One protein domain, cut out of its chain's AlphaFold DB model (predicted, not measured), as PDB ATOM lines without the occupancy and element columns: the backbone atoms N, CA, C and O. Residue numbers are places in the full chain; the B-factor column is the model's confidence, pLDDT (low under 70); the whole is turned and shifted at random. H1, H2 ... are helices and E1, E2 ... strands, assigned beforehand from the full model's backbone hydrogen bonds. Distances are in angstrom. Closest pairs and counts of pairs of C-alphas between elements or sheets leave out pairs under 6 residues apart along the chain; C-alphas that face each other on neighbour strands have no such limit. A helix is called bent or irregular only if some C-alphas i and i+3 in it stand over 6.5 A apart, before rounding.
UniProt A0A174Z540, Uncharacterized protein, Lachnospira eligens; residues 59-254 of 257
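This is residues 59 to 254 of the 257 residues of an uncharacterized protein of Lachnospira eligens (UniProt A0A174Z540). One wide, twisted sheet of ten strands forms a wall, with two short helices, H1 and H2, over the same face, H1 by E3 and E4 and H2 over E8; a third, H3, only grazes the sheet. The printed part has 196 residues, with three named helices and ten named strands in the order H1 E1 E2 E3 E4 H2 E5 E6 H3 E7 E8 E9 E10. The sheet runs E1 E2 E3 E4 E10 E9 E8 E7 E6 E5, antiparallel throughout. The class is mixed, helices and strands, with 93 residues, under half, in named elements. The whole is compact, with a radius of gyration of the C-alphas of 17.5 A and spans of 47 by 43 by 27 A.

H1 is residues 72 to 79, its first C-alpha at (57.981, 62.029, 67.498). E1 is residues 84 to 88, E2 91 to 95, E3 99 to 106, 22.2 A long, and E4 117 to 125, 23.7 A. H2 is residues 142 to 148, with C-alpha 142 at (28.573, 50.014, 73.168). E5 is residues 159 to 161, E6 168 to 174, H3 179 to 185 and E7 191 to 197. E8 is residues 209 to 217, 26.5 A, E9 232 to 240, 26.6 A, and E10 245 to 253, 23.3 A, ending at (52.670, 45.215, 68.480).

E1 to E4 form a meander, each strand the antiparallel neighbour of the one before, and E7 to E10 form another. E1 and E5 are the edge strands. In the hairpin E1 and E2, N 86 and O 93 are 3.0 A apart, within hydrogen-bond range. E4 and E10 are antiparallel at 160 degrees, with N 252 and O 121 at 2.7 A. E7 and E6 are antiparallel at 132 degrees, with N 173 and O 194 at 2.7 A. H1 has a height of 10.1 A over the sheet and runs along the strands, over E4 and only just over E3, where 3 of its 8 C-alphas fall; its closest C-alphas to E4 are those of Glu 72 and Tyr 118, 6.4 A. H2, on the same face, is over E8 at a height of 9.0 A, at 5 degrees to it on the local plane. H3 is irregular: C-alphas 180 and 183 are 7.7 A apart. In H1 and H2 every O i to N i+4 pair is within hydrogen-bond range; in H3 1 of 3 is, beside 3 of 4 O i to N i+3 pairs.

The C-alphas of Ala 77 and Asp 164, the two farthest apart, are 51.5 A apart. The printed part has no cut. The long links are E4 to H2, E7 to E8 and E8 to E9. Mean pLDDT of the printed part is 94.4, and no printed residue is under 70.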
ATOM      1  N   LYS A  59      44.553  50.260  59.486       97.56
ATOM      2  CA  LYS A  59      44.051  51.569  59.020       97.56
ATOM      3  C   LYS A  59      43.266  52.324  60.095       97.56
ATOM      4  O   LYS A  59      43.124  53.548  59.981       97.56
ATOM      5  N   ASP A  60      42.759  51.602  61.091       98.56
ATOM      6  CA  ASP A  60      41.973  52.113  62.207       98.56
ATOM      7  C   ASP A  60      42.845  52.578  63.393       98.56
ATOM      8  O   ASP A  60      42.311  53.172  64.332       98.56
ATOM      9  N   LEU A  61      44.170  52.382  63.347       98.62
ATOM     10  CA  LEU A  61      45.119  52.820  64.382       98.62
ATOM     11  C   LEU A  61      45.387  54.324  64.301       98.62
ATOM     12  O   LEU A  61      46.410  54.782  63.773       98.62
ATOM     13  N   LYS A  62      44.396  55.101  64.748       98.19
ATOM     14  CA  LYS A  62      44.365  56.560  64.629       98.19
ATOM     15  C   LYS A  62      43.713  57.233  65.825       98.19
ATOM     16  O   LYS A  62      42.727  56.737  66.363       98.19
ATOM     17  N   ILE A  63      44.229  58.415  66.155       97.88
ATOM     18  CA  ILE A  63      43.615  59.384  67.067       97.88
ATOM     19  C   ILE A  63      43.809  60.794  66.493       97.88
ATOM     20  O   ILE A  63      44.925  61.278  66.299       97.88
ATOM     21  N   GLY A  64      42.711  61.440  66.115       96.50
ATOM     22  CA  GLY A  64      42.718  62.660  65.320       96.50
ATOM     23  C   GLY A  64      43.525  62.474  64.033       96.50
ATOM     24  O   GLY A  64      43.203  61.634  63.195       96.50
ATOM     25  N   ASN A  65      44.590  63.262  63.895       97.44
ATOM     26  CA  ASN A  65      45.509  63.196  62.757       97.44
ATOM     27  C   ASN A  65      46.773  62.366  63.042       97.44
ATOM     28  O   ASN A  65      47.643  62.289  62.177       97.44
ATOM     29  N   ILE A  66      46.889  61.757  64.224       98.44
ATOM     30  CA  ILE A  66      47.982  60.841  64.549       98.44
ATOM     31  C   ILE A  66      47.619  59.444  64.059       98.44
ATOM     32  O   ILE A  66      46.490  58.987  64.227       98.44
ATOM     33  N   SER A  67      48.575  58.776  63.424       98.31
ATOM     34  CA  SER A  67      48.473  57.375  63.007       98.31
ATOM     35  C   SER A  67      49.661  56.592  63.555       98.31
ATOM     36  O   SER A  67      50.711  57.184  63.829       98.31
ATOM     37  N   TYR A  68      49.507  55.275  63.686       97.81
ATOM     38  CA  TYR A  68      50.623  54.382  64.009       97.81
ATOM     39  C   TYR A  68      51.832  54.612  63.084       97.81
ATOM     40  O   TYR A  68      51.696  55.051  61.938       97.81
ATOM     41  N   LEU A  69      53.026  54.353  63.614       97.94
ATOM     42  CA  LEU A  69      54.329  54.533  62.966       97.94
ATOM     43  C   LEU A  69      54.741  55.973  62.617       97.94
ATOM     44  O   LEU A  69      55.805  56.178  62.027       97.94
ATOM     45  N   MET A  70      53.968  56.991  63.013       98.62
ATOM     46  CA  MET A  70      54.453  58.374  62.972       98.62
ATOM     47  C   MET A  70      55.648  58.565  63.915       98.62
ATOM     48  O   MET A  70      55.704  57.989  64.995       98.62
ATOM     49  N   THR A  71      56.603  59.401  63.529       98.25
ATOM     50  CA  THR A  71      57.746  59.779  64.377       98.25
ATOM     51  C   THR A  71      57.356  60.827  65.420       98.25
ATOM     52  O   THR A  71      56.407  61.588  65.217       98.25
ATOM     53  N   GLU A  72      58.146  60.962  66.491       97.88
ATOM     54  CA  GLU A  72      57.981  62.029  67.498       97.88
ATOM     55  C   GLU A  72      57.845  63.421  66.856       97.88
ATOM     56  O   GLU A  72      56.960  64.202  67.204       97.88
ATOM     57  N   SER A  73      58.690  63.726  65.865       98.06
ATOM     58  CA  SER A  73      58.682  65.027  65.183       98.06
ATOM     59  C   SER A  73      57.375  65.289  64.431       98.06
ATOM     60  O   SER A  73      56.888  66.419  64.421       98.06
ATOM     61  N   GLN A  74      56.783  64.255  63.825       98.69
ATOM     62  CA  GLN A  74      55.481  64.363  63.162       98.69
ATOM     63  C   GLN A  74      54.358  64.572  64.181       98.69
ATOM     64  O   GLN A  74      53.502  65.427  63.965       98.69
ATOM     65  N   VAL A  75      54.393  63.859  65.312       98.56
ATOM     66  CA  VAL A  75      53.407  64.031  66.390       98.56
ATOM     67  C   VAL A  75      53.477  65.444  66.973       98.56
ATOM     68  O   VAL A  75      52.452  66.116  67.069       98.56
ATOM     69  N   ILE A  76      54.679  65.951  67.271       98.31
ATOM     70  CA  ILE A  76      54.881  67.315  67.785       98.31
ATOM     71  C   ILE A  76      54.421  68.372  66.774       98.31
ATOM     72  O   ILE A  76      53.870  69.398  67.169       98.31
ATOM     73  N   ALA A  77      54.611  68.144  65.474       98.56
ATOM     74  CA  ALA A  77      54.130  69.067  64.447       98.56
ATOM     75  C   ALA A  77      52.591  69.158  64.402       98.56
ATOM     76  O   ALA A  77      52.058  70.202  64.028       98.56
ATOM     77  N   ILE A  78      51.886  68.089  64.785       98.25
ATOM     78  CA  ILE A  78      50.420  68.007  64.758       98.25
ATOM     79  C   ILE A  78      49.803  68.474  66.081       98.25
ATOM     80  O   ILE A  78      48.882  69.287  66.074       98.25
ATOM     81  N   LEU A  79      50.288  67.953  67.209       96.94
ATOM     82  CA  LEU A  79      49.705  68.175  68.537       96.94
ATOM     83  C   LEU A  79      50.411  69.277  69.335       96.94
ATOM     84  O   LEU A  79      49.925  69.699  70.384       96.94
ATOM     85  N   GLY A  80      51.563  69.750  68.860       97.81
ATOM     86  CA  GLY A  80      52.452  70.594  69.642       97.81
ATOM     87  C   GLY A  80      53.238  69.798  70.684       97.81
ATOM     88  O   GLY A  80      53.264  68.563  70.698       97.81
ATOM     89  N   LYS A  81      53.920  70.533  71.567       97.00
ATOM     90  CA  LYS A  81      54.713  69.929  72.641       97.00
ATOM     91  C   LYS A  81      53.800  69.234  73.661       97.00
ATOM     92  O   LYS A  81      52.788  69.834  74.035       97.00
ATOM     93  N   PRO A  82      54.162  68.030  74.137       96.94
ATOM     94  CA  PRO A  82      53.415  67.367  75.195       96.94
ATOM     95  C   PRO A  82      53.504  68.148  76.510       96.94
ATOM     96  O   PRO A  82      54.399  68.978  76.706       96.94
ATOM     97  N   LYS A  83      52.558  67.885  77.416       96.19
ATOM     98  CA  LYS A  83      52.584  68.440  78.774       96.19
ATOM     99  C   LYS A  83      53.627  67.742  79.635       96.19
ATOM    100  O   LYS A  83      54.308  68.409  80.412       96.19
ATOM    101  N   GLU A  84      53.737  66.427  79.483       95.69
ATOM    102  CA  GLU A  84      54.701  65.588  80.188       95.69
ATOM    103  C   GLU A  84      55.299  64.566  79.216       95.69
ATOM    104  O   GLU A  84      54.632  64.111  78.285       95.69
ATOM    105  N   GLU A  85      56.567  64.232  79.431       95.06
ATOM    106  CA  GLU A  85      57.317  63.234  78.671       95.06
ATOM    107  C   GLU A  85      57.999  62.298  79.668       95.06
ATOM    108  O   GLU A  85      58.658  62.758  80.606       95.06
ATOM    109  N   THR A  86      57.853  60.993  79.460       93.75
ATOM    110  CA  THR A  86      58.593  59.968  80.200       93.75
ATOM    111  C   THR A  86      59.253  59.011  79.225       93.75
ATOM    112  O   THR A  86      58.645  58.653  78.222       93.75
ATOM    113  N   GLU A  87      60.463  58.558  79.529       91.88
ATOM    114  CA  GLU A  87      61.177  57.547  78.749       91.88
ATOM    115  C   GLU A  87      61.710  56.488  79.714       91.88
ATOM    116  O   GLU A  87      62.395  56.827  80.684       91.88
ATOM    117  N   ASN A  88      61.366  55.225  79.472       86.06
ATOM    118  CA  ASN A  88      61.866  54.087  80.233       86.06
ATOM    119  C   ASN A  88      62.080  52.890  79.305       86.06
ATOM    120  O   ASN A  88      61.234  52.609  78.471       86.06
ATOM    121  N   ASP A  89      63.211  52.201  79.445       83.62
ATOM    122  CA  ASP A  89      63.510  50.940  78.747       83.62
ATOM    123  C   ASP A  89      63.273  50.929  77.218       83.62
ATOM    124  O   ASP A  89      63.001  49.893  76.621       83.62
ATOM    125  N   GLY A  90      63.453  52.074  76.547       81.31
ATOM    126  CA  GLY A  90      63.262  52.187  75.092       81.31
ATOM    127  C   GLY A  90      61.814  52.434  74.657       81.31
ATOM    128  O   GLY A  90      61.554  52.479  73.453       81.31
ATOM    129  N   GLU A  91      60.922  52.660  75.618       89.19
ATOM    130  CA  GLU A  91      59.576  53.187  75.436       89.19
ATOM    131  C   GLU A  91      59.526  54.647  75.881       89.19
ATOM    132  O   GLU A  91      60.123  55.048  76.886       89.19
ATOM    133  N   LYS A  92      58.787  55.461  75.136       95.12
ATOM    134  CA  LYS A  92      58.587  56.872  75.439       95.12
ATOM    135  C   LYS A  92      57.110  57.211  75.398       95.12
ATOM    136  O   LYS A  92      56.421  56.846  74.458       95.12
ATOM    137  N   ILE A  93      56.634  57.960  76.384       96.75
ATOM    138  CA  ILE A  93      55.233  58.357  76.505       96.75
ATOM    139  C   ILE A  93      55.151  59.876  76.504       96.75
ATOM    140  O   ILE A  93      55.796  60.553  77.307       96.75
ATOM    141  N   TYR A  94      54.325  60.403  75.608       97.69
ATOM    142  CA  TYR A  94      53.905  61.795  75.577       97.69
ATOM    143  C   TYR A  94      52.498  61.911  76.141       97.69
ATOM    144  O   TYR A  94      51.539  61.414  75.549       97.69
ATOM    145  N   SER A  95      52.376  62.619  77.258       96.50
ATOM    146  CA  SER A  95      51.091  62.920  77.877       96.50
ATOM    147  C   SER A  95      50.621  64.305  77.455       96.50
ATOM    148  O   SER A  95      51.329  65.311  77.595       96.50
ATOM    149  N   TYR A  96      49.396  64.359  76.947       93.25
ATOM    150  CA  TYR A  96      48.672  65.586  76.651       93.25
ATOM    151  C   TYR A  96      47.639  65.827  77.762       93.25
ATOM    152  O   TYR A  96      47.982  65.733  78.936       93.25
ATOM    153  N   ASN A  97      46.408  66.229  77.436       91.25
ATOM    154  CA  ASN A  97      45.352  66.401  78.438       91.25
ATOM    155  C   ASN A  97      44.871  65.038  78.953       91.25
ATOM    156  O   ASN A  97      45.408  64.505  79.912       91.25
ATOM    157  N   GLU A  98      43.866  64.486  78.288       94.25
ATOM    158  CA  GLU A  98      43.257  63.191  78.590       94.25
ATOM    159  C   GLU A  98      43.763  62.098  77.640       94.25
ATOM    160  O   GLU A  98      43.322  60.959  77.723       94.25
ATOM    161  N   MET A  99      44.706  62.458  76.763       96.31
ATOM    162  CA  MET A  99      45.296  61.622  75.727       96.31
ATOM    163  C   MET A  99      46.781  61.392  75.994       96.31
ATOM    164  O   MET A  99      47.508  62.314  76.380       96.31
ATOM    165  N   SER A 100      47.241  60.190  75.683       97.50
ATOM    166  CA  SER A 100      48.644  59.796  75.690       97.50
ATOM    167  C   SER A 100      49.022  59.102  74.381       97.50
ATOM    168  O   SER A 100      48.219  58.389  73.779       97.50
ATOM    169  N   ILE A 101      50.258  59.334  73.937       98.31
ATOM    170  CA  ILE A 101      50.863  58.705  72.760       98.31
ATOM    171  C   ILE A 101      52.142  58.008  73.217       98.31
ATOM    172  O   ILE A 101      53.010  58.662  73.800       98.31
ATOM    173  N   CYS A 102      52.257  56.707  72.966       97.88
ATOM    174  CA  CYS A 102      53.448  55.927  73.284       97.88
ATOM    175  C   CYS A 102      54.242  55.603  72.016       97.88
ATOM    176  O   CYS A 102      53.677  55.403  70.934       97.88
ATOM    177  N   PHE A 103      55.560  55.583  72.166       98.06
ATOM    178  CA  PHE A 103      56.533  55.344  71.120       98.06
ATOM    179  C   PHE A 103      57.512  54.259  71.547       98.06
ATOM    180  O   PHE A 103      58.036  54.293  72.658       98.06
ATOM    181  N   GLU A 104      57.885  53.412  70.598       96.44
ATOM    182  CA  GLU A 104      58.989  52.463  70.728       96.44
ATOM    183  C   GLU A 104      60.053  52.756  69.675       96.44
ATOM    184  O   GLU A 104      59.761  53.295  68.600       96.44
ATOM    185  N   LYS A 105      61.307  52.398  69.964       95.38
ATOM    186  CA  LYS A 105      62.372  52.472  68.959       95.38
ATOM    187  C   LYS A 105      62.251  51.330  67.964       95.38
ATOM    188  O   LYS A 105      62.538  50.181  68.293       95.38
ATOM    189  N   LEU A 106      61.926  51.678  66.725       95.38
ATOM    190  CA  LEU A 106      61.778  50.720  65.639       95.38
ATOM    191  C   LEU A 106      62.797  50.963  64.524       95.38
ATOM    192  O   LEU A 106      63.139  52.108  64.213       95.38
ATOM    193  N   ASP A 107      63.270  49.890  63.901       94.56
ATOM    194  CA  ASP A 107      64.115  49.956  62.710       94.56
ATOM    195  C   ASP A 107      63.313  50.303  61.432       94.56
ATOM    196  O   ASP A 107      62.125  50.661  61.471       94.56
ATOM    197  N   ASP A 108      63.976  50.232  60.275       93.75
ATOM    198  CA  ASP A 108      63.370  50.516  58.968       93.75
ATOM    199  C   ASP A 108      62.306  49.484  58.556       93.75
ATOM    200  O   ASP A 108      61.428  49.801  57.755       93.75
ATOM    201  N   ASN A 109      62.341  48.284  59.144       92.38
ATOM    202  CA  ASN A 109      61.345  47.229  58.956       92.38
ATOM    203  C   ASN A 109      60.260  47.249  60.048       92.38
ATOM    204  O   ASN A 109      59.433  46.347  60.101       92.38
ATOM    205  N   ASN A 110      60.239  48.288  60.892       93.50
ATOM    206  CA  ASN A 110      59.325  48.457  62.022       93.50
ATOM    207  C   ASN A 110      59.460  47.392  63.124       93.50
ATOM    208  O   ASN A 110      58.477  47.101  63.798       93.50
ATOM    209  N   ARG A 111      60.664  46.850  63.331       93.25
ATOM    210  CA  ARG A 111      60.967  45.897  64.413       93.25
ATOM    211  C   ARG A 111      61.658  46.593  65.584       93.25
ATOM    212  O   ARG A 111      62.417  47.539  65.334       93.25
ATOM    213  N   PRO A 112      61.475  46.138  66.839       93.19
ATOM    214  CA  PRO A 112      62.148  46.726  67.993       93.19
ATOM    215  C   PRO A 112      63.671  46.716  67.838       93.19
ATOM    216  O   PRO A 112      64.283  45.691  67.527       93.19
ATOM    217  N   SER A 113      64.302  47.869  68.054       92.56
ATOM    218  CA  SER A 113      65.752  48.015  67.924       92.56
ATOM    219  C   SER A 113      66.290  49.158  68.776       92.56
ATOM    220  O   SER A 113      65.844  50.298  68.670       92.56
ATOM    221  N   GLY A 114      67.341  48.899  69.562       90.88
ATOM    222  CA  GLY A 114      67.975  49.923  70.406       90.88
ATOM    223  C   GLY A 114      68.567  51.110  69.629       90.88
ATOM    224  O   GLY A 114      68.705  52.203  70.188       90.88
ATOM    225  N   SER A 115      68.884  50.912  68.342       91.69
ATOM    226  CA  SER A 115      69.360  51.946  67.411       91.69
ATOM    227  C   SER A 115      68.272  52.476  66.470       91.69
ATOM    228  O   SER A 115      68.592  53.213  65.539       91.69
ATOM    229  N   GLY A 116      67.018  52.063  66.665       94.25
ATOM    230  CA  GLY A 116      65.877  52.495  65.867       94.25
ATOM    231  C   GLY A 116      65.459  53.944  66.129       94.25
ATOM    232  O   GLY A 116      66.076  54.681  66.904       94.25
ATOM    233  N   VAL A 117      64.368  54.342  65.481       96.25
ATOM    234  CA  VAL A 117      63.718  55.647  65.640       96.25
ATOM    235  C   VAL A 117      62.423  55.463  66.419       96.25
ATOM    236  O   VAL A 117      61.678  54.523  66.151       96.25
ATOM    237  N   TYR A 118      62.137  56.373  67.349       97.75
ATOM    238  CA  TYR A 118      60.864  56.392  68.063       97.75
ATOM    239  C   TYR A 118      59.697  56.607  67.096       97.75
ATOM    240  O   TYR A 118      59.589  57.649  66.436       97.75
ATOM    241  N   LYS A 119      58.823  55.606  67.031       98.31
ATOM    242  CA  LYS A 119      57.617  55.578  66.206       98.31
ATOM    243  C   LYS A 119      56.415  55.262  67.088       98.31
ATOM    244  O   LYS A 119      56.544  54.477  68.019       98.31
ATOM    245  N   VAL A 120      55.264  55.868  66.801       98.62
ATOM    246  CA  VAL A 120      54.039  55.643  67.579       98.62
ATOM    247  C   VAL A 120      53.627  54.176  67.478       98.62
ATOM    248  O   VAL A 120      53.308  53.708  66.380       98.62
ATOM    249  N   THR A 121      53.569  53.492  68.614       98.12
ATOM    250  CA  THR A 121      53.041  52.124  68.740       98.12
ATOM    251  C   THR A 121      51.737  52.084  69.520       98.12
ATOM    252  O   THR A 121      51.003  51.109  69.423       98.12
ATOM    253  N   GLN A 122      51.364  53.159  70.213       98.31
ATOM    254  CA  GLN A 122      50.110  53.189  70.956       98.31
ATOM    255  C   GLN A 122      49.541  54.600  71.086       98.31
ATOM    256  O   GLN A 122      50.268  55.594  71.173       98.31
ATOM    257  N   ALA A 123      48.216  54.668  71.189       98.25
ATOM    258  CA  ALA A 123      47.527  55.834  71.716       98.25
ATOM    259  C   ALA A 123      46.369  55.426  72.623       98.25
ATOM    260  O   ALA A 123      45.681  54.441  72.355       98.25
ATOM    261  N   ALA A 124      46.116  56.224  73.655       98.06
ATOM    262  CA  ALA A 124      44.929  56.099  74.488       98.06
ATOM    263  C   ALA A 124      44.346  57.468  74.819       98.06
ATOM    264  O   ALA A 124      45.062  58.470  74.845       98.06
ATOM    265  N   SER A 125      43.043  57.506  75.084       97.81
ATOM    266  CA  SER A 125      42.402  58.680  75.657       97.81
ATOM    267  C   SER A 125      41.197  58.321  76.524       97.81
ATOM    268  O   SER A 125      40.445  57.393  76.217       97.81
ATOM    269  N   ILE A 126      41.013  59.104  77.587       97.44
ATOM    270  CA  ILE A 126      39.793  59.168  78.413       97.44
ATOM    271  C   ILE A 126      38.960  60.424  78.102       97.44
ATOM    272  O   ILE A 126      37.973  60.710  78.775       97.44
ATOM    273  N   GLY A 127      39.370  61.199  77.097       94.38
ATOM    274  CA  GLY A 127      38.779  62.479  76.744       94.38
ATOM    275  C   GLY A 127      37.713  62.373  75.668       94.38
ATOM    276  O   GLY A 127      37.867  61.699  74.650       94.38
ATOM    277  N   SER A 128      36.610  63.091  75.872       95.88
ATOM    278  CA  SER A 128      35.475  63.081  74.936       95.88
ATOM    279  C   SER A 128      35.718  63.863  73.636       95.88
ATOM    280  O   SER A 128      34.968  63.696  72.674       95.88
ATOM    281  N   ASP A 129      36.765  64.690  73.581       95.81
ATOM    282  CA  ASP A 129      37.115  65.482  72.393       95.81
ATOM    283  C   ASP A 129      38.041  64.734  71.420       95.81
ATOM    284  O   ASP A 129      38.142  65.100  70.242       95.81
ATOM    285  N   ASP A 130      38.687  63.662  71.883       96.44
ATOM    286  CA  ASP A 130      39.646  62.902  71.096       96.44
ATOM    287  C   ASP A 130      38.933  61.878  70.209       96.44
ATOM    288  O   ASP A 130      38.219  60.985  70.669       96.44
ATOM    289  N   LYS A 131      39.116  62.021  68.893       97.50
ATOM    290  CA  LYS A 131      38.436  61.192  67.892       97.50
ATOM    291  C   LYS A 131      39.323  60.047  67.444       97.50
ATOM    292  O   LYS A 131      40.327  60.277  66.779       97.50
ATOM    293  N   PHE A 132      38.907  58.828  67.722       98.56
ATOM    294  CA  PHE A 132      39.500  57.622  67.165       98.56
ATOM    295  C   PHE A 132      38.962  57.345  65.757       98.56
ATOM    296  O   PHE A 132      38.153  58.101  65.197       98.56
ATOM    297  N   SER A 133      39.440  56.257  65.157       97.62
ATOM    298  CA  SER A 133      38.914  55.754  63.891       97.62
ATOM    299  C   SER A 133      37.388  55.626  63.914       97.62
ATOM    300  O   SER A 133      36.747  55.485  64.955       97.62
ATOM    301  N   ARG A 134      36.787  55.782  62.728       97.50
ATOM    302  CA  ARG A 134      35.327  55.708  62.527       97.50
ATOM    303  C   ARG A 134      34.532  56.720  63.374       97.50
ATOM    304  O   ARG A 134      33.335  56.566  63.575       97.50
ATOM    305  N   ASN A 135      35.188  57.813  63.785       96.94
ATOM    306  CA  ASN A 135      34.652  58.891  64.624       96.94
ATOM    307  C   ASN A 135      34.260  58.466  66.048       96.94
ATOM    308  O   ASN A 135      33.452  59.164  66.678       96.94
ATOM    309  N   MET A 136      34.836  57.372  66.551       98.31
ATOM    310  CA  MET A 136      34.621  56.932  67.925       98.31
ATOM    311  C   MET A 136      35.257  57.890  68.935       98.31
ATOM    312  O   MET A 136      36.327  58.444  68.686       98.31
ATOM    313  N   ARG A 137      34.598  58.095  70.075       97.62
ATOM    314  CA  ARG A 137      35.075  58.918  71.195       97.62
ATOM    315  C   ARG A 137      34.466  58.462  72.517       97.62
ATOM    316  O   ARG A 137      33.397  57.844  72.538       97.62
ATOM    317  N   VAL A 138      35.131  58.819  73.611       98.25
ATOM    318  CA  VAL A 138      34.640  58.586  74.975       98.25
ATOM    319  C   VAL A 138      33.253  59.214  75.163       98.25
ATOM    320  O   VAL A 138      32.958  60.291  74.637       98.25
ATOM    321  N   GLY A 139      32.376  58.509  75.880       98.00
ATOM    322  CA  GLY A 139      30.980  58.877  76.131       98.00
ATOM    323  C   GLY A 139      29.957  58.320  75.128       98.00
ATOM    324  O   GLY A 139      28.750  58.386  75.388       98.00
ATOM    325  N   GLN A 140      30.394  57.749  74.001       98.62
ATOM    326  CA  GLN A 140      29.504  56.984  73.115       98.62
ATOM    327  C   GLN A 140      29.107  55.639  73.739       98.62
ATOM    328  O   GLN A 140      29.658  55.240  74.762       98.62
ATOM    329  N   SER A 141      28.103  54.964  73.171       98.25
ATOM    330  CA  SER A 141      27.627  53.677  73.702       98.25
ATOM    331  C   SER A 141      28.289  52.466  73.052       98.25
ATOM    332  O   SER A 141      28.725  52.540  71.905       98.25
ATOM    333  N   ALA A 142      28.239  51.321  73.736       96.62
ATOM    334  CA  ALA A 142      28.573  50.014  73.168       96.62
ATOM    335  C   ALA A 142      27.857  49.753  71.827       96.62
ATOM    336  O   ALA A 142      28.483  49.352  70.853       96.62
ATOM    337  N   ASP A 143      26.573  50.112  71.724       96.00
ATOM    338  CA  ASP A 143      25.807  50.008  70.474       96.00
ATOM    339  C   ASP A 143      26.388  50.831  69.317       96.00
ATOM    340  O   ASP A 143      26.177  50.489  68.155       96.00
ATOM    341  N   ASP A 144      27.092  51.932  69.595       98.00
ATOM    342  CA  ASP A 144      27.738  52.713  68.538       98.00
ATOM    343  C   ASP A 144      28.970  51.977  68.007       98.00
ATOM    344  O   ASP A 144      29.198  51.976  66.800       98.00
ATOM    345  N   ILE A 145      29.707  51.277  68.878       98.00
ATOM    346  CA  ILE A 145      30.819  50.405  68.475       98.00
ATOM    347  C   ILE A 145      30.292  49.303  67.553       98.00
ATOM    348  O   ILE A 145      30.805  49.131  66.449       98.00
ATOM    349  N   LEU A 146      29.213  48.622  67.951       95.75
ATOM    350  CA  LEU A 146      28.619  47.513  67.188       95.75
ATOM    351  C   LEU A 146      28.003  47.931  65.841       95.75
ATOM    352  O   LEU A 146      27.742  47.079  64.995       95.75
ATOM    353  N   LYS A 147      27.744  49.229  65.636       96.31
ATOM    354  CA  LYS A 147      27.348  49.790  64.330       96.31
ATOM    355  C   LYS A 147      28.551  50.151  63.466       96.31
ATOM    356  O   LYS A 147      28.441  50.138  62.244       96.31
ATOM    357  N   MET A 148      29.654  50.557  64.092       97.81
ATOM    358  CA  MET A 148      30.836  51.066  63.399       97.81
ATOM    359  C   MET A 148      31.837  49.974  63.044       97.81
ATOM    360  O   MET A 148      32.603  50.165  62.102       97.81
ATOM    361  N   TYR A 149      31.843  48.855  63.764       98.00
ATOM    362  CA  TYR A 149      32.716  47.710  63.521       98.00
ATOM    363  C   TYR A 149      31.907  46.467  63.168       98.00
ATOM    364  O   TYR A 149      30.742  46.328  63.551       98.00
ATOM    365  N   TYR A 150      32.522  45.587  62.379       98.00
ATOM    366  CA  TYR A 150      31.897  44.337  61.976       98.00
ATOM    367  C   TYR A 150      31.543  43.464  63.190       98.00
ATOM    368  O   TYR A 150      32.238  43.462  64.207       98.00
ATOM    369  N   ARG A 151      30.448  42.718  63.045       97.19
ATOM    370  CA  ARG A 151      30.018  41.641  63.933       97.19
ATOM    371  C   ARG A 151      29.160  40.657  63.143       97.19
ATOM    372  O   ARG A 151      28.408  41.070  62.254       97.19
ATOM    373  N   ASP A 152      29.212  39.397  63.530       97.00
ATOM    374  CA  ASP A 152      28.354  38.356  63.000       97.00
ATOM    375  C   ASP A 152      26.899  38.560  63.452       97.00
ATOM    376  O   ASP A 152      26.575  39.316  64.382       97.00
ATOM    377  N   ALA A 153      25.989  37.909  62.738       94.88
ATOM    378  CA  ALA A 153      24.554  37.966  62.986       94.88
ATOM    379  C   ALA A 153      24.173  37.359  64.351       94.88
ATOM    380  O   ALA A 153      23.277  37.853  65.035       94.88
ATOM    381  N   ASP A 154      24.872  36.308  64.771       93.88
ATOM    382  CA  ASP A 154      24.604  35.496  65.960       93.88
ATOM    383  C   ASP A 154      25.590  35.740  67.114       93.88
ATOM    384  O   ASP A 154      25.568  35.014  68.109       93.88
ATOM    385  N   TYR A 155      26.392  36.809  67.040       94.12
ATOM    386  CA  TYR A 155      27.442  37.131  68.016       94.12
ATOM    387  C   TYR A 155      26.988  37.112  69.488       94.12
ATOM    388  O   TYR A 155      27.764  36.812  70.392       94.12
ATOM    389  N   GLN A 156      25.711  37.413  69.766       91.50
ATOM    390  CA  GLN A 156      25.177  37.409  71.132       91.50
ATOM    391  C   GLN A 156      25.147  36.015  71.767       91.50
ATOM    392  O   GLN A 156      25.074  35.921  72.992       91.50
ATOM    393  N   ASN A 157      25.214  34.958  70.960       90.88
ATOM    394  CA  ASN A 157      25.244  33.569  71.403       90.88
ATOM    395  C   ASN A 157      26.628  32.921  71.214       90.88
ATOM    396  O   ASN A 157      26.826  31.784  71.639       90.88
ATOM    397  N   HIS A 158      27.593  33.629  70.619       93.38
ATOM    398  CA  HIS A 158      28.927  33.101  70.350       93.38
ATOM    399  C   HIS A 158      29.831  33.246  71.583       93.38
ATOM    400  O   HIS A 158      30.659  34.150  71.678       93.38
ATOM    401  N   LEU A 159      29.635  32.379  72.578       93.38
ATOM    402  CA  LEU A 159      30.399  32.422  73.829       93.38
ATOM    403  C   LEU A 159      31.874  32.067  73.611       93.38
ATOM    404  O   LEU A 159      32.192  31.027  73.038       93.38
ATOM    405  N   TYR A 160      32.760  32.888  74.173       93.75
ATOM    406  CA  TYR A 160      34.170  32.559  74.335       93.75
ATOM    407  C   TYR A 160      34.403  31.996  75.735       93.75
ATOM    408  O   TYR A 160      34.137  32.669  76.735       93.75
ATOM    409  N   MET A 161      34.864  30.750  75.815       92.06
ATOM    410  CA  MET A 161      34.958  29.994  77.064       92.06
ATOM    411  C   MET A 161      36.343  29.375  77.243       92.06
ATOM    412  O   MET A 161      37.079  29.182  76.277       92.06
ATOM    413  N   SER A 162      36.677  29.014  78.481       89.38
ATOM    414  CA  SER A 162      37.836  28.171  78.769       89.38
ATOM    415  C   SER A 162      37.730  26.820  78.062       89.38
ATOM    416  O   SER A 162      36.640  26.328  77.770       89.38
ATOM    417  N   GLU A 163      38.876  26.177  77.830       87.31
ATOM    418  CA  GLU A 163      38.954  24.876  77.148       87.31
ATOM    419  C   GLU A 163      38.123  23.788  77.862       87.31
ATOM    420  O   GLU A 163      37.492  22.948  77.221       87.31
ATOM    421  N   ASP A 164      38.053  23.848  79.197       90.25
ATOM    422  CA  ASP A 164      37.229  22.963  80.031       90.25
ATOM    423  C   ASP A 164      35.759  23.411  80.172       90.25
ATOM    424  O   ASP A 164      34.969  22.730  80.828       90.25
ATOM    425  N   LYS A 165      35.386  24.534  79.544       88.75
ATOM    426  CA  LYS A 165      34.050  25.153  79.538       88.75
ATOM    427  C   LYS A 165      33.520  25.553  80.915       88.75
ATOM    428  O   LYS A 165      32.315  25.734  81.081       88.75
ATOM    429  N   THR A 166      34.399  25.696  81.903       88.81
ATOM    430  CA  THR A 166      34.013  26.110  83.258       88.81
ATOM    431  C   THR A 166      33.912  27.625  83.411       88.81
ATOM    432  O   THR A 166      33.172  28.104  84.269       88.81
ATOM    433  N   LEU A 167      34.616  28.385  82.569       88.62
ATOM    434  CA  LEU A 167      34.643  29.842  82.599       88.62
ATOM    435  C   LEU A 167      34.167  30.402  81.263       88.62
ATOM    436  O   LEU A 167      34.571  29.933  80.203       88.62
ATOM    437  N   THR A 168      33.329  31.434  81.325       91.62
ATOM    438  CA  THR A 168      32.982  32.256  80.162       91.62
ATOM    439  C   THR A 168      33.780  33.544  80.246       91.62
ATOM    440  O   THR A 168      33.649  34.283  81.216       91.62
ATOM    441  N   TYR A 169      34.611  33.803  79.242       91.25
ATOM    442  CA  TYR A 169      35.407  35.023  79.146       91.25
ATOM    443  C   TYR A 169      34.642  36.156  78.461       91.25
ATOM    444  O   TYR A 169      34.908  37.327  78.724       91.25
ATOM    445  N   GLY A 170      33.703  35.826  77.573       94.69
ATOM    446  CA  GLY A 170      33.014  36.837  76.787       94.69
ATOM    447  C   GLY A 170      32.163  36.287  75.653       94.69
ATOM    448  O   GLY A 170      31.772  35.117  75.659       94.69
ATOM    449  N   LYS A 171      31.899  37.148  74.667       95.31
ATOM    450  CA  LYS A 171      31.198  36.822  73.416       95.31
ATOM    451  C   LYS A 171      31.991  37.307  72.209       95.31
ATOM    452  O   LYS A 171      32.271  38.504  72.118       95.31
ATOM    453  N   LEU A 172      32.342  36.408  71.296       97.38
ATOM    454  CA  LEU A 172      33.002  36.773  70.047       97.38
ATOM    455  C   LEU A 172      32.019  37.561  69.176       97.38
ATOM    456  O   LEU A 172      30.917  37.106  68.881       97.38
ATOM    457  N   LEU A 173      32.424  38.768  68.786       97.75
ATOM    458  CA  LEU A 173      31.748  39.558  67.764       97.75
ATOM    459  C   LEU A 173      31.904  38.908  66.394       97.75
ATOM    460  O   LEU A 173      30.963  38.936  65.615       97.75
ATOM    461  N   TYR A 174      33.094  38.386  66.117       97.56
ATOM    462  CA  TYR A 174      33.450  37.612  64.934       97.56
ATOM    463  C   TYR A 174      34.788  36.909  65.179       97.56
ATOM    464  O   TYR A 174      35.537  37.301  66.081       97.56
ATOM    465  N   GLY A 175      35.104  35.926  64.336       95.38
ATOM    466  CA  GLY A 175      36.271  35.060  64.501       95.38
ATOM    467  C   GLY A 175      35.994  33.904  65.464       95.38
ATOM    468  O   GLY A 175      34.961  33.880  66.127       95.38
ATOM    469  N   ASP A 176      36.922  32.949  65.528       91.94
ATOM    470  CA  ASP A 176      36.713  31.669  66.231       91.94
ATOM    471  C   ASP A 176      37.611  31.487  67.468       91.94
ATOM    472  O   ASP A 176      37.429  30.551  68.245       91.94
ATOM    473  N   PHE A 177      38.623  32.339  67.631       92.06
ATOM    474  CA  PHE A 177      39.649  32.220  68.667       92.06
ATOM    475  C   PHE A 177      40.299  33.578  68.949       92.06
ATOM    476  O   PHE A 177      40.185  34.510  68.149       92.06
ATOM    477  N   THR A 178      41.011  33.683  70.074       93.06
ATOM    478  CA  THR A 178      41.760  34.897  70.441       93.06
ATOM    479  C   THR A 178      43.262  34.739  70.217       93.06
ATOM    480  O   THR A 178      43.763  33.641  69.970       93.06
ATOM    481  N   ILE A 179      44.024  35.828  70.364       90.25
ATOM    482  CA  ILE A 179      45.487  35.799  70.214       90.25
ATOM    483  C   ILE A 179      46.161  34.786  71.161       90.25
ATOM    484  O   ILE A 179      47.198  34.224  70.822       90.25
ATOM    485  N   ALA A 180      45.536  34.474  72.305       88.38
ATOM    486  CA  ALA A 180      46.027  33.485  73.268       88.38
ATOM    487  C   ALA A 180      46.058  32.046  72.715       88.38
ATOM    488  O   ALA A 180      46.742  31.180  73.259       88.38
ATOM    489  N   GLU A 181      45.312  31.780  71.645       90.12
ATOM    490  CA  GLU A 181      45.208  30.465  71.015       90.12
ATOM    491  C   GLU A 181      45.872  30.417  69.638       90.12
ATOM    492  O   GLU A 181      45.860  29.364  69.001       90.12
ATOM    493  N   LEU A 182      46.482  31.521  69.186       89.31
ATOM    494  CA  LEU A 182      47.023  31.654  67.832       89.31
ATOM    495  C   LEU A 182      47.988  30.512  67.472       89.31
ATOM    496  O   LEU A 182      47.847  29.885  66.419       89.31
ATOM    497  N   ASP A 183      48.886  30.163  68.395       85.62
ATOM    498  CA  ASP A 183      49.869  29.090  68.209       85.62
ATOM    499  C   ASP A 183      49.227  27.696  68.042       85.62
ATOM    500  O   ASP A 183      49.840  26.789  67.473       85.62
ATOM    501  N   LYS A 184      47.980  27.501  68.504       88.69
ATOM    502  CA  LYS A 184      47.232  26.239  68.355       88.69
ATOM    503  C   LYS A 184      46.522  26.138  67.003       88.69
ATOM    504  O   LYS A 184      46.340  25.033  66.494       88.69
ATOM    505  N   VAL A 185      46.106  27.268  66.431       86.31
ATOM    506  CA  VAL A 185      45.262  27.302  65.225       86.31
ATOM    507  C   VAL A 185      46.039  26.937  63.976       86.31
ATOM    508  O   VAL A 185      45.466  26.332  63.070       86.31
ATOM    509  N   ASN A 186      47.347  27.236  63.939       88.25
ATOM    510  CA  ASN A 186      48.220  26.867  62.829       88.25
ATOM    511  C   ASN A 186      47.590  27.377  61.514       88.25
ATOM    512  O   ASN A 186      47.084  26.590  60.720       88.25
ATOM    513  N   THR A 187      47.611  28.689  61.248       90.31
ATOM    514  CA  THR A 187      47.001  29.311  60.048       90.31
ATOM    515  C   THR A 187      48.018  30.109  59.223       90.31
ATOM    516  O   THR A 187      49.077  30.470  59.728       90.31
ATOM    517  N   LYS A 188      47.717  30.309  57.936       91.38
ATOM    518  CA  LYS A 188      48.440  31.209  57.015       91.38
ATOM    519  C   LYS A 188      47.582  32.387  56.546       91.38
ATOM    520  O   LYS A 188      48.088  33.278  55.875       91.38
ATOM    521  N   GLU A 189      46.294  32.348  56.858       92.31
ATOM    522  CA  GLU A 189      45.343  33.397  56.512       92.31
ATOM    523  C   GLU A 189      45.365  34.481  57.581       92.31
ATOM    524  O   GLU A 189      45.647  34.181  58.741       92.31
ATOM    525  N   THR A 190      44.993  35.703  57.195       94.00
ATOM    526  CA  THR A 190      44.751  36.818  58.117       94.00
ATOM    527  C   THR A 190      43.917  36.374  59.313       94.00
ATOM    528  O   THR A 190      42.880  35.726  59.157       94.00
ATOM    529  N   VAL A 191      44.347  36.782  60.505       95.19
ATOM    530  CA  VAL A 191      43.627  36.515  61.749       95.19
ATOM    531  C   VAL A 191      42.990  37.806  62.223       95.19
ATOM    532  O   VAL A 191      43.664  38.822  62.369       95.19
ATOM    533  N   ALA A 192      41.689  37.769  62.478       97.06
ATOM    534  CA  ALA A 192      40.981  38.884  63.075       97.06
ATOM    535  C   ALA A 192      39.839  38.369  63.946       97.06
ATOM    536  O   ALA A 192      39.134  37.437  63.559       97.06
ATOM    537  N   TYR A 193      39.636  39.011  65.091       97.94
ATOM    538  CA  TYR A 193      38.480  38.760  65.942       97.94
ATOM    539  C   TYR A 193      38.033  40.050  66.622       97.94
ATOM    540  O   TYR A 193      38.810  40.999  66.772       97.94
ATOM    541  N   GLY A 194      36.769  40.077  67.022       98.31
ATOM    542  CA  GLY A 194      36.248  41.043  67.980       98.31
ATOM    543  C   GLY A 194      35.673  40.291  69.170       98.31
ATOM    544  O   GLY A 194      35.114  39.214  68.992       98.31
ATOM    545  N   LEU A 195      35.798  40.826  70.377       98.00
ATOM    546  CA  LEU A 195      35.350  40.173  71.604       98.00
ATOM    547  C   LEU A 195      34.710  41.203  72.538       98.00
ATOM    548  O   LEU A 195      35.295  42.238  72.840       98.00
ATOM    549  N   VAL A 196      33.513  40.890  73.030       97.38
ATOM    550  CA  VAL A 196      32.972  41.505  74.245       97.38
ATOM    551  C   VAL A 196      33.563  40.741  75.423       97.38
ATOM    552  O   VAL A 196      33.119  39.633  75.718       97.38
ATOM    553  N   ASN A 197      34.590  41.299  76.051       94.81
ATOM    554  CA  ASN A 197      35.338  40.689  77.141       94.81
ATOM    555  C   ASN A 197      34.725  41.097  78.481       94.81
ATOM    556  O   ASN A 197      34.667  42.280  78.813       94.81
ATOM    557  N   TYR A 198      34.282  40.119  79.266       92.19
ATOM    558  CA  TYR A 198      33.609  40.364  80.537       92.19
ATOM    559  C   TYR A 198      34.559  40.765  81.663       92.19
ATOM    560  O   TYR A 198      34.110  40.842  82.793       92.19
ATOM    561  N   ASN A 199      35.856  40.982  81.419       86.94
ATOM    562  CA  ASN A 199      36.819  41.441  82.427       86.94
ATOM    563  C   ASN A 199      36.819  40.594  83.720       86.94
ATOM    564  O   ASN A 199      37.015  41.101  84.823       86.94
ATOM    565  N   GLY A 200      36.594  39.282  83.585       85.12
ATOM    566  CA  GLY A 200      36.550  38.333  84.704       85.12
ATOM    567  C   GLY A 200      35.186  38.186  85.390       85.12
ATOM    568  O   GLY A 200      35.061  37.347  86.282       85.12
ATOM    569  N   TYR A 201      34.166  38.939  84.970       86.75
ATOM    570  CA  TYR A 201      32.781  38.712  85.379       86.75
ATOM    571  C   TYR A 201      32.182  37.500  84.654       86.75
ATOM    572  O   TYR A 201      32.545  37.167  83.527       86.75
ATOM    573  N   SER A 202      31.224  36.835  85.300       83.12
ATOM    574  CA  SER A 202      30.605  35.609  84.779       83.12
ATOM    575  C   SER A 202      29.677  35.853  83.582       83.12
ATOM    576  O   SER A 202      29.407  34.934  82.812       83.12
ATOM    577  N   ASN A 203      29.126  37.063  83.463       83.81
ATOM    578  CA  ASN A 203      28.234  37.488  82.386       83.81
ATOM    579  C   ASN A 203      28.242  39.017  82.254       83.81
ATOM    580  O   ASN A 203      28.679  39.725  83.162       83.81
ATOM    581  N   LEU A 204      27.722  39.508  81.128       86.50
ATOM    582  CA  LEU A 204      27.675  40.932  80.809       86.50
ATOM    583  C   LEU A 204      26.681  41.695  81.697       86.50
ATOM    584  O   LEU A 204      26.942  42.828  82.081       86.50
ATOM    585  N   GLU A 205      25.548  41.076  82.036       84.62
ATOM    586  CA  GLU A 205      24.438  41.700  82.766       84.62
ATOM    587  C   GLU A 205      24.798  42.106  84.202       84.62
ATOM    588  O   GLU A 205      24.151  42.978  84.780       84.62
ATOM    589  N   THR A 206      25.808  41.460  84.784       83.94
ATOM    590  CA  THR A 206      26.279  41.704  86.157       83.94
ATOM    591  C   THR A 206      27.653  42.365  86.215       83.94
ATOM    592  O   THR A 206      28.159  42.606  87.310       83.94
ATOM    593  N   ALA A 207      28.260  42.658  85.063       87.62
ATOM    594  CA  ALA A 207      29.575  43.274  84.996       87.62
ATOM    595  C   ALA A 207      29.516  44.764  85.369       87.62
ATOM    596  O   ALA A 207      28.739  45.527  84.793       87.62
ATOM    597  N   ASP A 208      30.368  45.203  86.303       90.12
ATOM    598  CA  ASP A 208      30.499  46.639  86.612       90.12
ATOM    599  C   ASP A 208      31.226  47.398  85.491       90.12
ATOM    600  O   ASP A 208      31.026  48.602  85.303       90.12
ATOM    601  N   SER A 209      32.072  46.685  84.751       93.06
ATOM    602  CA  SER A 209      32.697  47.132  83.516       93.06
ATOM    603  C   SER A 209      33.064  45.938  82.644       93.06
ATOM    604  O   SER A 209      33.257  44.819  83.123       93.06
ATOM    605  N   TYR A 210      33.180  46.186  81.351       95.06
ATOM    606  CA  TYR A 210      33.604  45.201  80.365       95.06
ATOM    607  C   TYR A 210      34.347  45.914  79.239       95.06
ATOM    608  O   TYR A 210      34.298  47.142  79.129       95.06
ATOM    609  N   ASN A 211      35.021  45.146  78.393       96.81
ATOM    610  CA  ASN A 211      35.715  45.689  77.237       96.81
ATOM    611  C   ASN A 211      35.068  45.200  75.942       96.81
ATOM    612  O   ASN A 211      34.566  44.080  75.865       96.81
ATOM    613  N   ILE A 212      35.113  46.033  74.905       98.38
ATOM    614  CA  ILE A 212      35.006  45.552  73.528       98.38
ATOM    615  C   ILE A 212      36.384  45.699  72.899       98.38
ATOM    616  O   ILE A 212      36.877  46.815  72.730       98.38
ATOM    617  N   GLU A 213      36.999  44.570  72.571       97.56
ATOM    618  CA  GLU A 213      38.330  44.492  71.982       97.56
ATOM    619  C   GLU A 213      38.251  43.966  70.547       97.56
ATOM    620  O   GLU A 213      37.444  43.095  70.223       97.56
ATOM    621  N   PHE A 214      39.095  44.504  69.676       98.62
ATOM    622  CA  PHE A 214      39.298  44.025  68.316       98.62
ATOM    623  C   PHE A 214      40.773  43.744  68.111       98.62
ATOM    624  O   PHE A 214      41.603  44.561  68.507       98.62
ATOM    625  N   THR A 215      41.084  42.648  67.432       98.25
ATOM    626  CA  THR A 215      42.453  42.250  67.107       98.25
ATOM    627  C   THR A 215      42.573  41.963  65.621       98.25
ATOM    628  O   THR A 215      41.651  41.422  65.005       98.25
ATOM    629  N   TYR A 216      43.716  42.326  65.046       97.81
ATOM    630  CA  TYR A 216      44.049  42.070  63.651       97.81
ATOM    631  C   TYR A 216      45.526  41.693  63.513       97.81
ATOM    632  O   TYR A 216      46.390  42.427  63.990       97.81
ATOM    633  N   VAL A 217      45.794  40.583  62.827       94.88
ATOM    634  CA  VAL A 217      47.126  40.100  62.444       94.88
ATOM    635  C   VAL A 217      47.152  39.980  60.918       94.88
ATOM    636  O   VAL A 217      46.388  39.191  60.346       94.88
ATOM    637  N   ASP A 218      47.989  40.774  60.237       88.50
ATOM    638  CA  ASP A 218      48.092  40.711  58.770       88.50
ATOM    639  C   ASP A 218      48.623  39.338  58.333       88.50
ATOM    640  O   ASP A 218      49.467  38.754  58.995       88.50
ATOM    641  N   GLY A 219      48.179  38.822  57.186       81.81
ATOM    642  CA  GLY A 219      48.587  37.501  56.678       81.81
ATOM    643  C   GLY A 219      50.041  37.432  56.177       81.81
ATOM    644  O   GLY A 219      50.394  36.524  55.425       81.81
ATOM    645  N   LYS A 220      50.873  38.430  56.498       85.81
ATOM    646  CA  LYS A 220      52.257  38.582  56.023       85.81
ATOM    647  C   LYS A 220      53.249  38.246  57.132       85.81
ATOM    648  O   LYS A 220      54.036  39.090  57.541       85.81
ATOM    649  N   TYR A 221      53.201  37.002  57.578       87.81
ATOM    650  CA  TYR A 221      53.998  36.517  58.698       87.81
ATOM    651  C   TYR A 221      55.498  36.465  58.391       87.81
ATOM    652  O   TYR A 221      55.916  36.229  57.251       87.81
ATOM    653  N   LYS A 222      56.316  36.633  59.432       84.38
ATOM    654  CA  LYS A 222      57.768  36.397  59.419       84.38
ATOM    655  C   LYS A 222      58.078  34.957  59.021       84.38
ATOM    656  O   LYS A 222      59.051  34.690  58.310       84.38
ATOM    657  N   GLY A 223      57.263  34.032  59.529       85.88
ATOM    658  CA  GLY A 223      57.329  32.607  59.245       85.88
ATOM    659  C   GLY A 223      56.306  32.145  58.210       85.88
ATOM    660  O   GLY A 223      55.604  32.917  57.569       85.88
ATOM    661  N   ASP A 224      56.194  30.826  58.066       86.50
ATOM    662  CA  ASP A 224      55.199  30.209  57.185       86.50
ATOM    663  C   ASP A 224      53.758  30.333  57.700       86.50
ATOM    664  O   ASP A 224      52.834  29.972  56.965       86.50
ATOM    665  N   ARG A 225      53.578  30.725  58.968       89.19
ATOM    666  CA  ARG A 225      52.319  30.711  59.720       89.19
ATOM    667  C   ARG A 225      52.293  31.833  60.745       89.19
ATOM    668  O   ARG A 225      53.361  32.234  61.194       89.19
ATOM    669  N   ALA A 226      51.084  32.211  61.143       91.31
ATOM    670  CA  ALA A 226      50.841  33.193  62.188       91.31
ATOM    671  C   ALA A 226      51.378  32.723  63.548       91.31
ATOM    672  O   ALA A 226      51.087  31.594  63.958       91.31
ATOM    673  N   THR A 227      52.089  33.600  64.253       90.62
ATOM    674  CA  THR A 227      52.488  33.445  65.656       90.62
ATOM    675  C   THR A 227      52.305  34.759  66.414       90.62
ATOM    676  O   THR A 227      52.102  35.820  65.827       90.62
ATOM    677  N   VAL A 228      52.393  34.700  67.744       87.81
ATOM    678  CA  VAL A 228      52.359  35.903  68.600       87.81
ATOM    679  C   VAL A 228      53.579  36.824  68.433       87.81
ATOM    680  O   VAL A 228      53.577  37.928  68.969       87.81
ATOM    681  N   ASP A 229      54.604  36.374  67.703       90.31
ATOM    682  CA  ASP A 229      55.799  37.163  67.386       90.31
ATOM    683  C   ASP A 229      55.632  37.985  66.099       90.31
ATOM    684  O   ASP A 229      56.470  38.843  65.816       90.31
ATOM    685  N   ASP A 230      54.597  37.718  65.298       92.19
ATOM    686  CA  ASP A 230      54.272  38.531  64.129       92.19
ATOM    687  C   ASP A 230      53.706  39.892  64.545       92.19
ATOM    688  O   ASP A 230      53.247  40.081  65.674       92.19
ATOM    689  N   ASP A 231      53.728  40.863  63.630       93.44
ATOM    690  CA  ASP A 231      53.073  42.132  63.899       93.44
ATOM    691  C   ASP A 231      51.556  41.940  64.022       93.44
ATOM    692  O   ASP A 231      50.915  41.269  63.210       93.44
ATOM    693  N   PHE A 232      50.968  42.557  65.041       95.81
ATOM    694  CA  PHE A 232      49.522  42.595  65.213       95.81
ATOM    695  C   PHE A 232      49.084  43.901  65.852       95.81
ATOM    696  O   PHE A 232      49.885  44.722  66.295       95.81
ATOM    697  N   ALA A 233      47.778  44.122  65.892       97.81
ATOM    698  CA  ALA A 233      47.229  45.300  66.525       97.81
ATOM    699  C   ALA A 233      45.954  44.999  67.284       97.81
ATOM    700  O   ALA A 233      45.203  44.094  66.919       97.81
ATOM    701  N   THR A 234      45.698  45.823  68.295       98.25
ATOM    702  CA  THR A 234      44.462  45.801  69.065       98.25
ATOM    703  C   THR A 234      43.827  47.184  69.135       98.25
ATOM    704  O   THR A 234      44.509  48.210  69.107       98.25
ATOM    705  N   LEU A 235      42.501  47.210  69.228       98.75
ATOM    706  CA  LEU A 235      41.697  48.381  69.558       98.75
ATOM    707  C   LEU A 235      40.751  47.989  70.688       98.75
ATOM    708  O   LEU A 235      39.966  47.059  70.537       98.75
ATOM    709  N   ASN A 236      40.824  48.706  71.802       98.38
ATOM    710  CA  ASN A 236      40.076  48.426  73.011       98.38
ATOM    711  C   ASN A 236      39.176  49.604  73.384       98.38
ATOM    712  O   ASN A 236      39.606  50.762  73.400       98.38
ATOM    713  N   PHE A 237      37.938  49.283  73.733       98.62
ATOM    714  CA  PHE A 237      36.967  50.195  74.316       98.62
ATOM    715  C   PHE A 237      36.650  49.717  75.728       98.62
ATOM    716  O   PHE A 237      36.075  48.642  75.890       98.62
ATOM    717  N   GLU A 238      36.994  50.512  76.738       98.06
ATOM    718  CA  GLU A 238      36.557  50.265  78.116       98.06
ATOM    719  C   GLU A 238      35.144  50.812  78.295       98.06
ATOM    720  O   GLU A 238      34.862  51.943  77.880       98.06
ATOM    721  N   ILE A 239      34.253  50.009  78.877       97.50
ATOM    722  CA  ILE A 239      32.826  50.312  78.964       97.50
ATOM    723  C   ILE A 239      32.342  50.154  80.403       97.50
ATOM    724  O   ILE A 239      32.603  49.143  81.055       97.50
ATOM    725  N   ASP A 240      31.615  51.156  80.895       94.75
ATOM    726  CA  ASP A 240      30.981  51.116  82.211       94.75
ATOM    727  C   ASP A 240      29.679  50.290  82.224       94.75
ATOM    728  O   ASP A 240      29.126  49.902  81.190       94.75
ATOM    729  N   ASN A 241      29.127  50.071  83.416       91.94
ATOM    730  CA  ASN A 241      27.846  49.387  83.606       91.94
ATOM    731  C   ASN A 241      26.618  50.109  83.013       91.94
ATOM    732  O   ASN A 241      25.525  49.546  83.006       91.94
ATOM    733  N   ASN A 242      26.768  51.329  82.484       93.94
ATOM    734  CA  ASN A 242      25.726  52.027  81.727       93.94
ATOM    735  C   ASN A 242      25.889  51.836  80.209       93.94
ATOM    736  O   ASN A 242      25.175  52.465  79.421       93.94
ATOM    737  N   GLY A 243      26.843  51.000  79.786       95.38
ATOM    738  CA  GLY A 243      27.163  50.766  78.386       95.38
ATOM    739  C   GLY A 243      27.843  51.961  77.721       95.38
ATOM    740  O   GLY A 243      27.714  52.117  76.504       95.38
ATOM    741  N   LYS A 244      28.508  52.837  78.489       98.12
ATOM    742  CA  LYS A 244      29.224  54.016  77.988       98.12
ATOM    743  C   LYS A 244      30.721  53.784  77.941       98.12
ATOM    744  O   LYS A 244      31.311  53.277  78.886       98.12
ATOM    745  N   ILE A 245      31.328  54.223  76.844       98.44
ATOM    746  CA  ILE A 245      32.775  54.195  76.661       98.44
ATOM    747  C   ILE A 245      33.412  55.166  77.651       98.44
ATOM    748  O   ILE A 245      33.102  56.360  77.613       98.44
ATOM    749  N   THR A 246      34.320  54.670  78.484       98.00
ATOM    750  CA  THR A 246      35.084  55.454  79.464       98.00
ATOM    751  C   THR A 246      36.518  55.708  79.020       98.00
ATOM    752  O   THR A 246      37.096  56.727  79.387       98.00
ATOM    753  N   ALA A 247      37.075  54.822  78.196       98.38
ATOM    754  CA  ALA A 247      38.393  54.976  77.600       98.38
ATOM    755  C   ALA A 247      38.455  54.265  76.247       98.38
ATOM    756  O   ALA A 247      37.730  53.298  75.998       98.38
ATOM    757  N   ILE A 248      39.337  54.745  75.378       98.62
ATOM    758  CA  ILE A 248      39.667  54.083  74.117       98.62
ATOM    759  C   ILE A 248      41.181  54.007  74.015       98.62
ATOM    760  O   ILE A 248      41.874  54.989  74.287       98.62
ATOM    761  N   SER A 249      41.694  52.859  73.595       98.56
ATOM    762  CA  SER A 249      43.113  52.677  73.328       98.56
ATOM    763  C   SER A 249      43.337  51.775  72.128       98.56
ATOM    764  O   SER A 249      42.539  50.889  71.839       98.56
ATOM    765  N   TRP A 250      44.427  52.000  71.407       98.62
ATOM    766  CA  TRP A 250      44.919  51.043  70.429       98.62
ATOM    767  C   TRP A 250      46.410  50.820  70.602       98.62
ATOM    768  O   TRP A 250      47.140  51.700  71.067       98.62
ATOM    769  N   PHE A 251      46.836  49.633  70.195       98.00
ATOM    770  CA  PHE A 251      48.206  49.164  70.282       98.00
ATOM    771  C   PHE A 251      48.589  48.542  68.945       98.00
ATOM    772  O   PHE A 251      47.811  47.803  68.343       98.00
ATOM    773  N   TYR A 252      49.791  48.848  68.489       97.81
ATOM    774  CA  TYR A 252      50.495  48.151  67.432       97.81
ATOM    775  C   TYR A 252      51.655  47.414  68.085       97.81
ATOM    776  O   TYR A 252      52.546  48.044  68.648       97.81
ATOM    777  N   TYR A 253      51.624  46.094  67.999       95.50
ATOM    778  CA  TYR A 253      52.670  45.215  68.480       95.50
ATOM    779  C   TYR A 253      53.578  44.905  67.291       95.50
ATOM    780  O   TYR A 253      53.141  44.221  66.365       95.50
ATOM    781  N   PRO A 254      54.800  45.457  67.245       93.94
ATOM    782  CA  PRO A 254      55.714  45.199  66.142       93.94
ATOM    783  C   PRO A 254      56.210  43.747  66.154       93.94
ATOM    784  O   PRO A 254      56.344  43.144  67.220       93.94
TER     785      PRO A 254